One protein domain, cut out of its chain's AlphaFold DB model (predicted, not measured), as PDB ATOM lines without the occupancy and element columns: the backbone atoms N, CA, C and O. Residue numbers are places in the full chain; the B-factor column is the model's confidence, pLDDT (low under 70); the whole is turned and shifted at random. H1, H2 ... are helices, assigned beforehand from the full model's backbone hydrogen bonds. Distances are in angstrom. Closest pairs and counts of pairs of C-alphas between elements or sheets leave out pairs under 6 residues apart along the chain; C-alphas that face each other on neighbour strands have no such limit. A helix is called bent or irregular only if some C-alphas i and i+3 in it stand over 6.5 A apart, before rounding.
ATOM      1  N   ASN A 300     -39.628  15.007   7.476       84.81
ATOM      2  CA  ASN A 300     -40.196  16.192   8.130       84.81
ATOM      3  C   ASN A 300     -40.085  17.432   7.218       84.81
ATOM      4  O   ASN A 300     -39.273  18.337   7.481       84.81
ATOM      5  N   PRO A 301     -40.858  17.492   6.119       85.62
ATOM      6  CA  PRO A 301     -40.765  18.585   5.160       85.62
ATOM      7  C   PRO A 301     -41.124  19.923   5.811       85.62
ATOM      8  O   PRO A 301     -41.885  19.988   6.776       85.62
ATOM      9  N   ALA A 302     -40.550  21.013   5.300       84.06
ATOM     10  CA  ALA A 302     -40.940  22.343   5.756       84.06
ATOM     11  C   ALA A 302     -42.423  22.602   5.412       84.06
ATOM     12  O   ALA A 302     -42.861  22.206   4.326       84.06
ATOM     13  N   PRO A 303     -43.198  23.266   6.290       85.12
ATOM     14  CA  PRO A 303     -44.564  23.667   5.969       85.12
ATOM     15  C   PRO A 303     -44.594  24.523   4.698       85.12
ATOM     16  O   PRO A 303     -43.766  25.423   4.551       85.12
ATOM     17  N   GLN A 304     -45.547  24.258   3.799       87.56
ATOM     18  CA  GLN A 304     -45.642  24.962   2.511       87.56
ATOM     19  C   GLN A 304     -45.874  26.469   2.686       87.56
ATOM     20  O   GLN A 304     -45.299  27.249   1.938       87.56
ATOM     21  N   ASP A 305     -46.616  26.858   3.726       91.06
ATOM     22  CA  ASP A 305     -46.995  28.251   4.000       91.06
ATOM     23  C   ASP A 305     -46.050  28.945   5.007       91.06
ATOM     24  O   ASP A 305     -46.389  29.963   5.621       91.06
ATOM     25  N   LEU A 306     -44.865  28.368   5.266       88.19
ATOM     26  CA  LEU A 306     -43.919  28.895   6.259       88.19
ATOM     27  C   LEU A 306     -43.484  30.329   5.928       88.19
ATOM     28  O   LEU A 306     -43.358  31.159   6.830       88.19
ATOM     29  N   ASP A 307     -43.256  30.628   4.655       90.06
ATOM     30  CA  ASP A 307     -42.876  31.955   4.176       90.06
ATOM     31  C   ASP A 307     -43.991  32.985   4.401       90.06
ATOM     32  O   ASP A 307     -43.717  34.075   4.912       90.06
ATOM     33  N   GLU A 308     -45.247  32.633   4.122       92.94
ATOM     34  CA  GLU A 308     -46.407  33.482   4.384       92.94
ATOM     35  C   GLU A 308     -46.576  33.738   5.887       92.94
ATOM     36  O   GLU A 308     -46.752  34.887   6.311       92.94
ATOM     37  N   HIS A 309     -46.468  32.698   6.718       89.56
ATOM     38  CA  HIS A 309     -46.562  32.832   8.170       89.56
ATOM     39  C   HIS A 309     -45.437  33.695   8.748       89.56
ATOM     40  O   HIS A 309     -45.705  34.566   9.584       89.56
ATOM     41  N   LEU A 310     -44.196  33.520   8.283       91.06
ATOM     42  CA  LEU A 310     -43.067  34.358   8.685       91.06
ATOM     43  C   LEU A 310     -43.260  35.803   8.221       91.06
ATOM     44  O   LEU A 310     -43.084  36.724   9.016       91.06
ATOM     45  N   ALA A 311     -43.679  36.026   6.973       92.31
ATOM     46  CA  ALA A 311     -43.956  37.363   6.459       92.31
ATOM     47  C   ALA A 311     -45.065  38.052   7.265       92.31
ATOM     48  O   ALA A 311     -44.944  39.228   7.614       92.31
ATOM     49  N   ASN A 312     -46.129  37.327   7.609       92.19
ATOM     50  CA  ASN A 312     -47.220  37.848   8.420       92.19
ATOM     51  C   ASN A 312     -46.765  38.163   9.846       92.19
ATOM     52  O   ASN A 312     -47.071  39.248  10.332       92.19
ATOM     53  N   LEU A 313     -45.974  37.304  10.492       89.12
ATOM     54  CA  LEU A 313     -45.377  37.603  11.797       89.12
ATOM     55  C   LEU A 313     -44.506  38.867  11.735       89.12
ATOM     56  O   LEU A 313     -44.678  39.779  12.545       89.12
ATOM     57  N   LEU A 314     -43.618  38.957  10.742       90.56
ATOM     58  CA  LEU A 314     -42.688  40.076  10.584       90.56
ATOM     59  C   LEU A 314     -43.407  41.408  10.317       90.56
ATOM     60  O   LEU A 314     -42.985  42.432  10.848       90.56
ATOM     61  N   LYS A 315     -44.533  41.410   9.586       92.19
ATOM     62  CA  LYS A 315     -45.368  42.612   9.366       92.19
ATOM     63  C   LYS A 315     -45.905  43.231  10.662       92.19
ATOM     64  O   LYS A 315     -46.164  44.434  10.698       92.19
ATOM     65  N   HIS A 316     -46.098  42.440  11.717       89.00
ATOM     66  CA  HIS A 316     -46.622  42.937  12.994       89.00
ATOM     67  C   HIS A 316     -45.538  43.570  13.878       89.00
ATOM     68  O   HIS A 316     -45.859  44.275  14.838       89.00
ATOM     69  N   ILE A 317     -44.260  43.387  13.539       89.06
ATOM     70  CA  ILE A 317     -43.132  43.927  14.295       89.06
ATOM     71  C   ILE A 317     -42.793  45.313  13.757       89.06
ATOM     72  O   ILE A 317     -42.171  45.470  12.711       89.06
ATOM     73  N   ARG A 318     -43.204  46.346  14.494       87.00
ATOM     74  CA  ARG A 318     -43.012  47.749  14.083       87.00
ATOM     75  C   ARG A 318     -41.707  48.362  14.586       87.00
ATOM     76  O   ARG A 318     -41.275  49.388  14.071       87.00
ATOM     77  N   ASN A 319     -41.095  47.758  15.600       90.06
ATOM     78  CA  ASN A 319     -39.906  48.275  16.264       90.06
ATOM     79  C   ASN A 319     -38.690  47.378  15.964       90.06
ATOM     80  O   ASN A 319     -38.728  46.185  16.275       90.06
ATOM     81  N   PRO A 320     -37.581  47.932  15.439       86.50
ATOM     82  CA  PRO A 320     -36.353  47.175  15.184       86.50
ATOM     83  C   PRO A 320     -35.782  46.468  16.421       86.50
ATOM     84  O   PRO A 320     -35.135  45.431  16.288       86.50
ATOM     85  N   ARG A 321     -36.024  46.994  17.633       89.94
ATOM     86  CA  ARG A 321     -35.587  46.322  18.869       89.94
ATOM     87  C   ARG A 321     -36.348  45.025  19.112       89.94
ATOM     88  O   ARG A 321     -35.726  44.042  19.490       89.94
ATOM     89  N   ASP A 322     -37.649  45.006  18.847       88.94
ATOM     90  CA  ASP A 322     -38.498  43.830  19.065       88.94
ATOM     91  C   ASP A 322     -38.186  42.732  18.037       88.94
ATOM     92  O   ASP A 322     -38.256  41.539  18.342       88.94
ATOM     93  N   LEU A 323     -37.744  43.128  16.837       88.81
ATOM     94  CA  LEU A 323     -37.231  42.199  15.834       88.81
ATOM     95  C   LEU A 323     -36.013  41.431  16.362       88.81
ATOM     96  O   LEU A 323     -35.999  40.205  16.314       88.81
ATOM     97  N   ALA A 324     -35.006  42.137  16.882       87.19
ATOM     98  CA  ALA A 324     -33.769  41.514  17.349       87.19
ATOM     99  C   ALA A 324     -33.928  40.806  18.708       87.19
ATOM    100  O   ALA A 324     -33.398  39.714  18.897       87.19
ATOM    101  N   ALA A 325     -34.652  41.416  19.651       88.44
ATOM    102  CA  ALA A 325     -34.753  40.939  21.030       88.44
ATOM    103  C   ALA A 325     -35.797  39.834  21.234       88.44
ATOM    104  O   ALA A 325     -35.736  39.127  22.236       88.44
ATOM    105  N   PHE A 326     -36.755  39.683  20.316       88.06
ATOM    106  CA  PHE A 326     -37.814  38.686  20.440       88.06
ATOM    107  C   PHE A 326     -37.971  37.858  19.172       88.06
ATOM    108  O   PHE A 326     -37.738  36.653  19.199       88.06
ATOM    109  N   ALA A 327     -38.347  38.476  18.054       89.38
ATOM    110  CA  ALA A 327     -38.816  37.707  16.908       89.38
ATOM    111  C   ALA A 327     -37.721  36.875  16.240       89.38
ATOM    112  O   ALA A 327     -37.958  35.712  15.938       89.38
ATOM    113  N   ALA A 328     -36.519  37.425  16.061       90.00
ATOM    114  CA  ALA A 328     -35.390  36.681  15.511       90.00
ATOM    115  C   ALA A 328     -35.046  35.464  16.381       90.00
ATOM    116  O   ALA A 328     -34.848  34.371  15.856       90.00
ATOM    117  N   LEU A 329     -35.044  35.633  17.709       89.12
ATOM    118  CA  LEU A 329     -34.794  34.545  18.656       89.12
ATOM    119  C   LEU A 329     -35.919  33.504  18.634       89.12
ATOM    120  O   LEU A 329     -35.636  32.312  18.580       89.12
ATOM    121  N   ALA A 330     -37.181  33.938  18.634       89.19
ATOM    122  CA  ALA A 330     -38.338  33.052  18.594       89.19
ATOM    123  C   ALA A 330     -38.388  32.253  17.285       89.19
ATOM    124  O   ALA A 330     -38.564  31.038  17.321       89.19
ATOM    125  N   ILE A 331     -38.184  32.905  16.137       90.81
ATOM    126  CA  ILE A 331     -38.126  32.245  14.828       90.81
ATOM    127  C   ILE A 331     -36.971  31.243  14.807       90.81
ATOM    128  O   ILE A 331     -37.193  30.072  14.514       90.81
ATOM    129  N   ALA A 332     -35.758  31.666  15.177       88.62
ATOM    130  CA  ALA A 332     -34.592  30.785  15.192       88.62
ATOM    131  C   ALA A 332     -34.794  29.572  16.111       88.62
ATOM    132  O   ALA A 332     -34.464  28.453  15.731       88.62
ATOM    133  N   PHE A 333     -35.373  29.773  17.298       88.00
ATOM    134  CA  PHE A 333     -35.651  28.696  18.243       88.00
ATOM    135  C   PHE A 333     -36.689  27.707  17.703       88.00
ATOM    136  O   PHE A 333     -36.476  26.501  17.790       88.00
ATOM    137  N   ASN A 334     -37.776  28.193  17.097       87.50
ATOM    138  CA  ASN A 334     -38.787  27.323  16.493       87.50
ATOM    139  C   ASN A 334     -38.228  26.543  15.297       87.50
ATOM    140  O   ASN A 334     -38.465  25.344  15.204       87.50
ATOM    141  N   LEU A 335     -37.434  27.180  14.430       86.62
ATOM    142  CA  LEU A 335     -36.760  26.493  13.320       86.62
ATOM    143  C   LEU A 335     -35.762  25.436  13.820       86.62
ATOM    144  O   LEU A 335     -35.679  24.340  13.263       86.62
ATOM    145  N   LEU A 336     -35.029  25.738  14.895       83.88
ATOM    146  CA  LEU A 336     -34.107  24.795  15.520       83.88
ATOM    147  C   LEU A 336     -34.851  23.595  16.116       83.88
ATOM    148  O   LEU A 336     -34.446  22.461  15.882       83.88
ATOM    149  N   LEU A 337     -35.936  23.830  16.862       82.88
ATOM    150  CA  LEU A 337     -36.774  22.768  17.426       82.88
ATOM    151  C   LEU A 337     -37.427  21.911  16.343       82.88
ATOM    152  O   LEU A 337     -37.535  20.693  16.494       82.88
ATOM    153  N   ASP A 338     -37.843  22.545  15.254       82.56
ATOM    154  CA  ASP A 338     -38.439  21.851  14.128       82.56
ATOM    155  C   ASP A 338     -37.449  20.911  13.427       82.56
ATOM    156  O   ASP A 338     -37.824  19.838  12.966       82.56
ATOM    157  N   SER A 339     -36.163  21.264  13.440       76.88
ATOM    158  CA  SER A 339     -35.088  20.464  12.845       76.88
ATOM    159  C   SER A 339     -34.770  19.170  13.612       76.88
ATOM    160  O   SER A 339     -34.003  18.347  13.115       76.88
ATOM    161  N   TYR A 340     -35.329  18.957  14.811       71.19
ATOM    162  CA  TYR A 340     -35.165  17.694  15.536       71.19
ATOM    163  C   TYR A 340     -36.154  16.627  15.045       71.19
ATOM    164  O   TYR A 340     -37.319  16.951  14.795       71.19
ATOM    165  N   PRO A 341     -35.747  15.341  15.016       66.25
ATOM    166  CA  PRO A 341     -36.630  14.237  14.664       66.25
ATOM    167  C   PRO A 341     -37.939  14.256  15.476       66.25
ATOM    168  O   PRO A 341     -37.893  14.576  16.675       66.25
ATOM    169  N   PRO A 342     -39.081  13.855  14.883       58.66
ATOM    170  CA  PRO A 342     -40.407  13.936  15.503       58.66
ATOM    171  C   PRO A 342     -40.505  13.287  16.897       58.66
ATOM    172  O   PRO A 342     -41.316  13.700  17.721       58.66
ATOM    173  N   HIS A 343     -39.638  12.315  17.206       52.00
ATOM    174  CA  HIS A 343     -39.648  11.557  18.466       52.00
ATOM    175  C   HIS A 343     -38.649  12.052  19.528       52.00
ATOM    176  O   HIS A 343     -38.716  11.635  20.683       52.00
ATOM    177  N   SER A 344     -37.769  12.996  19.188       52.09
ATOM    178  CA  SER A 344     -36.835  13.636  20.139       52.09
ATOM    179  C   SER A 344     -37.532  14.632  21.075       52.09
ATOM    180  O   SER A 344     -36.976  15.032  22.095       52.09
ATOM    181  N   ARG A 345     -38.765  15.036  20.737       49.66
ATOM    182  CA  ARG A 345     -39.557  16.050  21.456       49.66
ATOM    183  C   ARG A 345     -40.171  15.536  22.770       49.66
ATOM    184  O   ARG A 345     -40.613  16.333  23.594       49.66
ATOM    185  N   CYS A 346     -40.106  14.226  23.029       45.00
ATOM    186  CA  CYS A 346     -40.725  13.562  24.186       45.00
ATOM    187  C   CYS A 346     -40.111  13.951  25.562       45.00
ATOM    188  O   CYS A 346     -40.594  13.537  26.619       45.00
ATOM    189  N   GLY A 347     -39.040  14.758  25.576       40.84
ATOM    190  CA  GLY A 347     -38.458  15.346  26.789       40.84
ATOM    191  C   GLY A 347     -39.066  16.691  27.220       40.84
ATOM    192  O   GLY A 347     -38.953  17.045  28.390       40.84
ATOM    193  N   LEU A 348     -39.726  17.426  26.316       38.59
ATOM    194  CA  LEU A 348     -40.297  18.754  26.603       38.59
ATOM    195  C   LEU A 348     -41.792  18.718  26.955       38.59
ATOM    196  O   LEU A 348     -42.272  19.601  27.661       38.59
ATOM    197  N   GLU A 349     -42.517  17.670  26.563       36.56
ATOM    198  CA  GLU A 349     -43.945  17.511  26.890       36.56
ATOM    199  C   GLU A 349     -44.207  17.152  28.364       36.56
ATOM    200  O   GLU A 349     -45.332  17.270  28.847       36.56
ATOM    201  N   ARG A 350     -43.175  16.776  29.132       34.19
ATOM    202  CA  ARG A 350     -43.327  16.457  30.564       34.19
ATOM    203  C   ARG A 350     -43.408  17.673  31.491       34.19
ATOM    204  O   ARG A 350     -43.695  17.489  32.671       34.19
ATOM    205  N   HIS A 351     -43.219  18.895  30.989       36.62
ATOM    206  CA  HIS A 351     -43.290  20.112  31.810       36.62
ATOM    207  C   HIS A 351     -44.540  20.978  31.602       36.62
ATOM    208  O   HIS A 351     -44.732  21.928  32.355       36.62
ATOM    209  N   THR A 352     -45.436  20.642  30.670       39.56
ATOM    210  CA  THR A 352     -46.682  21.401  30.440       39.56
ATOM    211  C   THR A 352     -47.939  20.759  31.037       39.56
ATOM    212  O   THR A 352     -49.012  21.345  30.937       39.56
ATOM    213  N   GLN A 353     -47.834  19.612  31.723       33.31
ATOM    214  CA  GLN A 353     -48.981  18.968  32.392       33.31
ATOM    215  C   GLN A 353     -49.134  19.272  33.896       33.31
ATOM    216  O   GLN A 353     -50.098  18.816  34.502       33.31
ATOM    217  N   TYR A 354     -48.269  20.092  34.504       35.94
ATOM    218  CA  TYR A 354     -48.435  20.550  35.894       35.94
ATOM    219  C   TYR A 354     -48.531  22.075  35.960       35.94
ATOM    220  O   TYR A 354     -47.616  22.763  36.397       35.94
ATOM    221  N   GLY A 355     -49.656  22.598  35.484       34.59
ATOM    222  CA  GLY A 355     -49.979  24.023  35.516       34.59
ATOM    223  C   GLY A 355     -51.483  24.268  35.551       34.59
ATOM    224  O   GLY A 355     -51.964  25.142  34.848       34.59
ATOM    225  N   ASN A 356     -52.215  23.456  36.317       34.03
ATOM    226  CA  ASN A 356     -53.588  23.734  36.734       34.03
ATOM    227  C   ASN A 356     -53.679  23.481  38.243       34.03
ATOM    228  O   ASN A 356     -53.897  22.344  38.665       34.03
ATOM    229  N   VAL A 357     -53.485  24.545  39.023       35.91
ATOM    230  CA  VAL A 357     -54.170  24.794  40.299       35.91
ATOM    231  C   VAL A 357     -54.528  26.268  40.327       35.91
ATOM    232  O   VAL A 357     -53.609  27.079  40.065       35.91
TER     233      VAL A 357
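What this domain is: This is residues 300 to 357 of the 357 residues of an uncharacterized protein of Verruconis gallopava (UniProt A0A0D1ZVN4). The long helix H2 has a shorter helix, H1, folded back loosely beside it; beyond H2's last residue comes the very short H3, and residues 346 to 357 stick out as a tail. The printed part has 58 residues with three named helices, H1, H2, H3, no named strand, and is all helix. It is loose, radius of gyration of the C-alphas 14.7 A, and flat, spanning 35 by 35 by 16 A.

Where its parts are: H2, residues 320 to 338, is 25.4 A long, from C-alpha 320 at (-36.353, 47.175, 15.184). It has a kink of 31 degrees near residue 327 and is only just irregular, C-alphas 325 and 328 being 7.0 A apart. H1, residues 306 to 315, starts with C-alpha 306 at (-43.919, 28.895, 6.259). H3, residues 344 to 347, is irregular, its end C-alphas 7.1 A apart.

How they stand to each other: H1 and H2 are close but not clearly touching; their closest C-alphas, of Leu 314 and Ala 327, are 7.8 A apart. They run opposite ways at a shallow tilt of 19 degrees. H3 is apart from H1, and only just apart from H2, at 8.3 A. Every O i to N i+4 pair is within hydrogen-bond range in H1, 13 of 15 in H2; H3 is too short for one.

The domain as a whole: The C-alphas farthest apart, of Gln 304 and Val 357, are 38.7 A apart. Both links are tight, and the printed part has no cut. Residues 341 to 357 have pLDDT under 70.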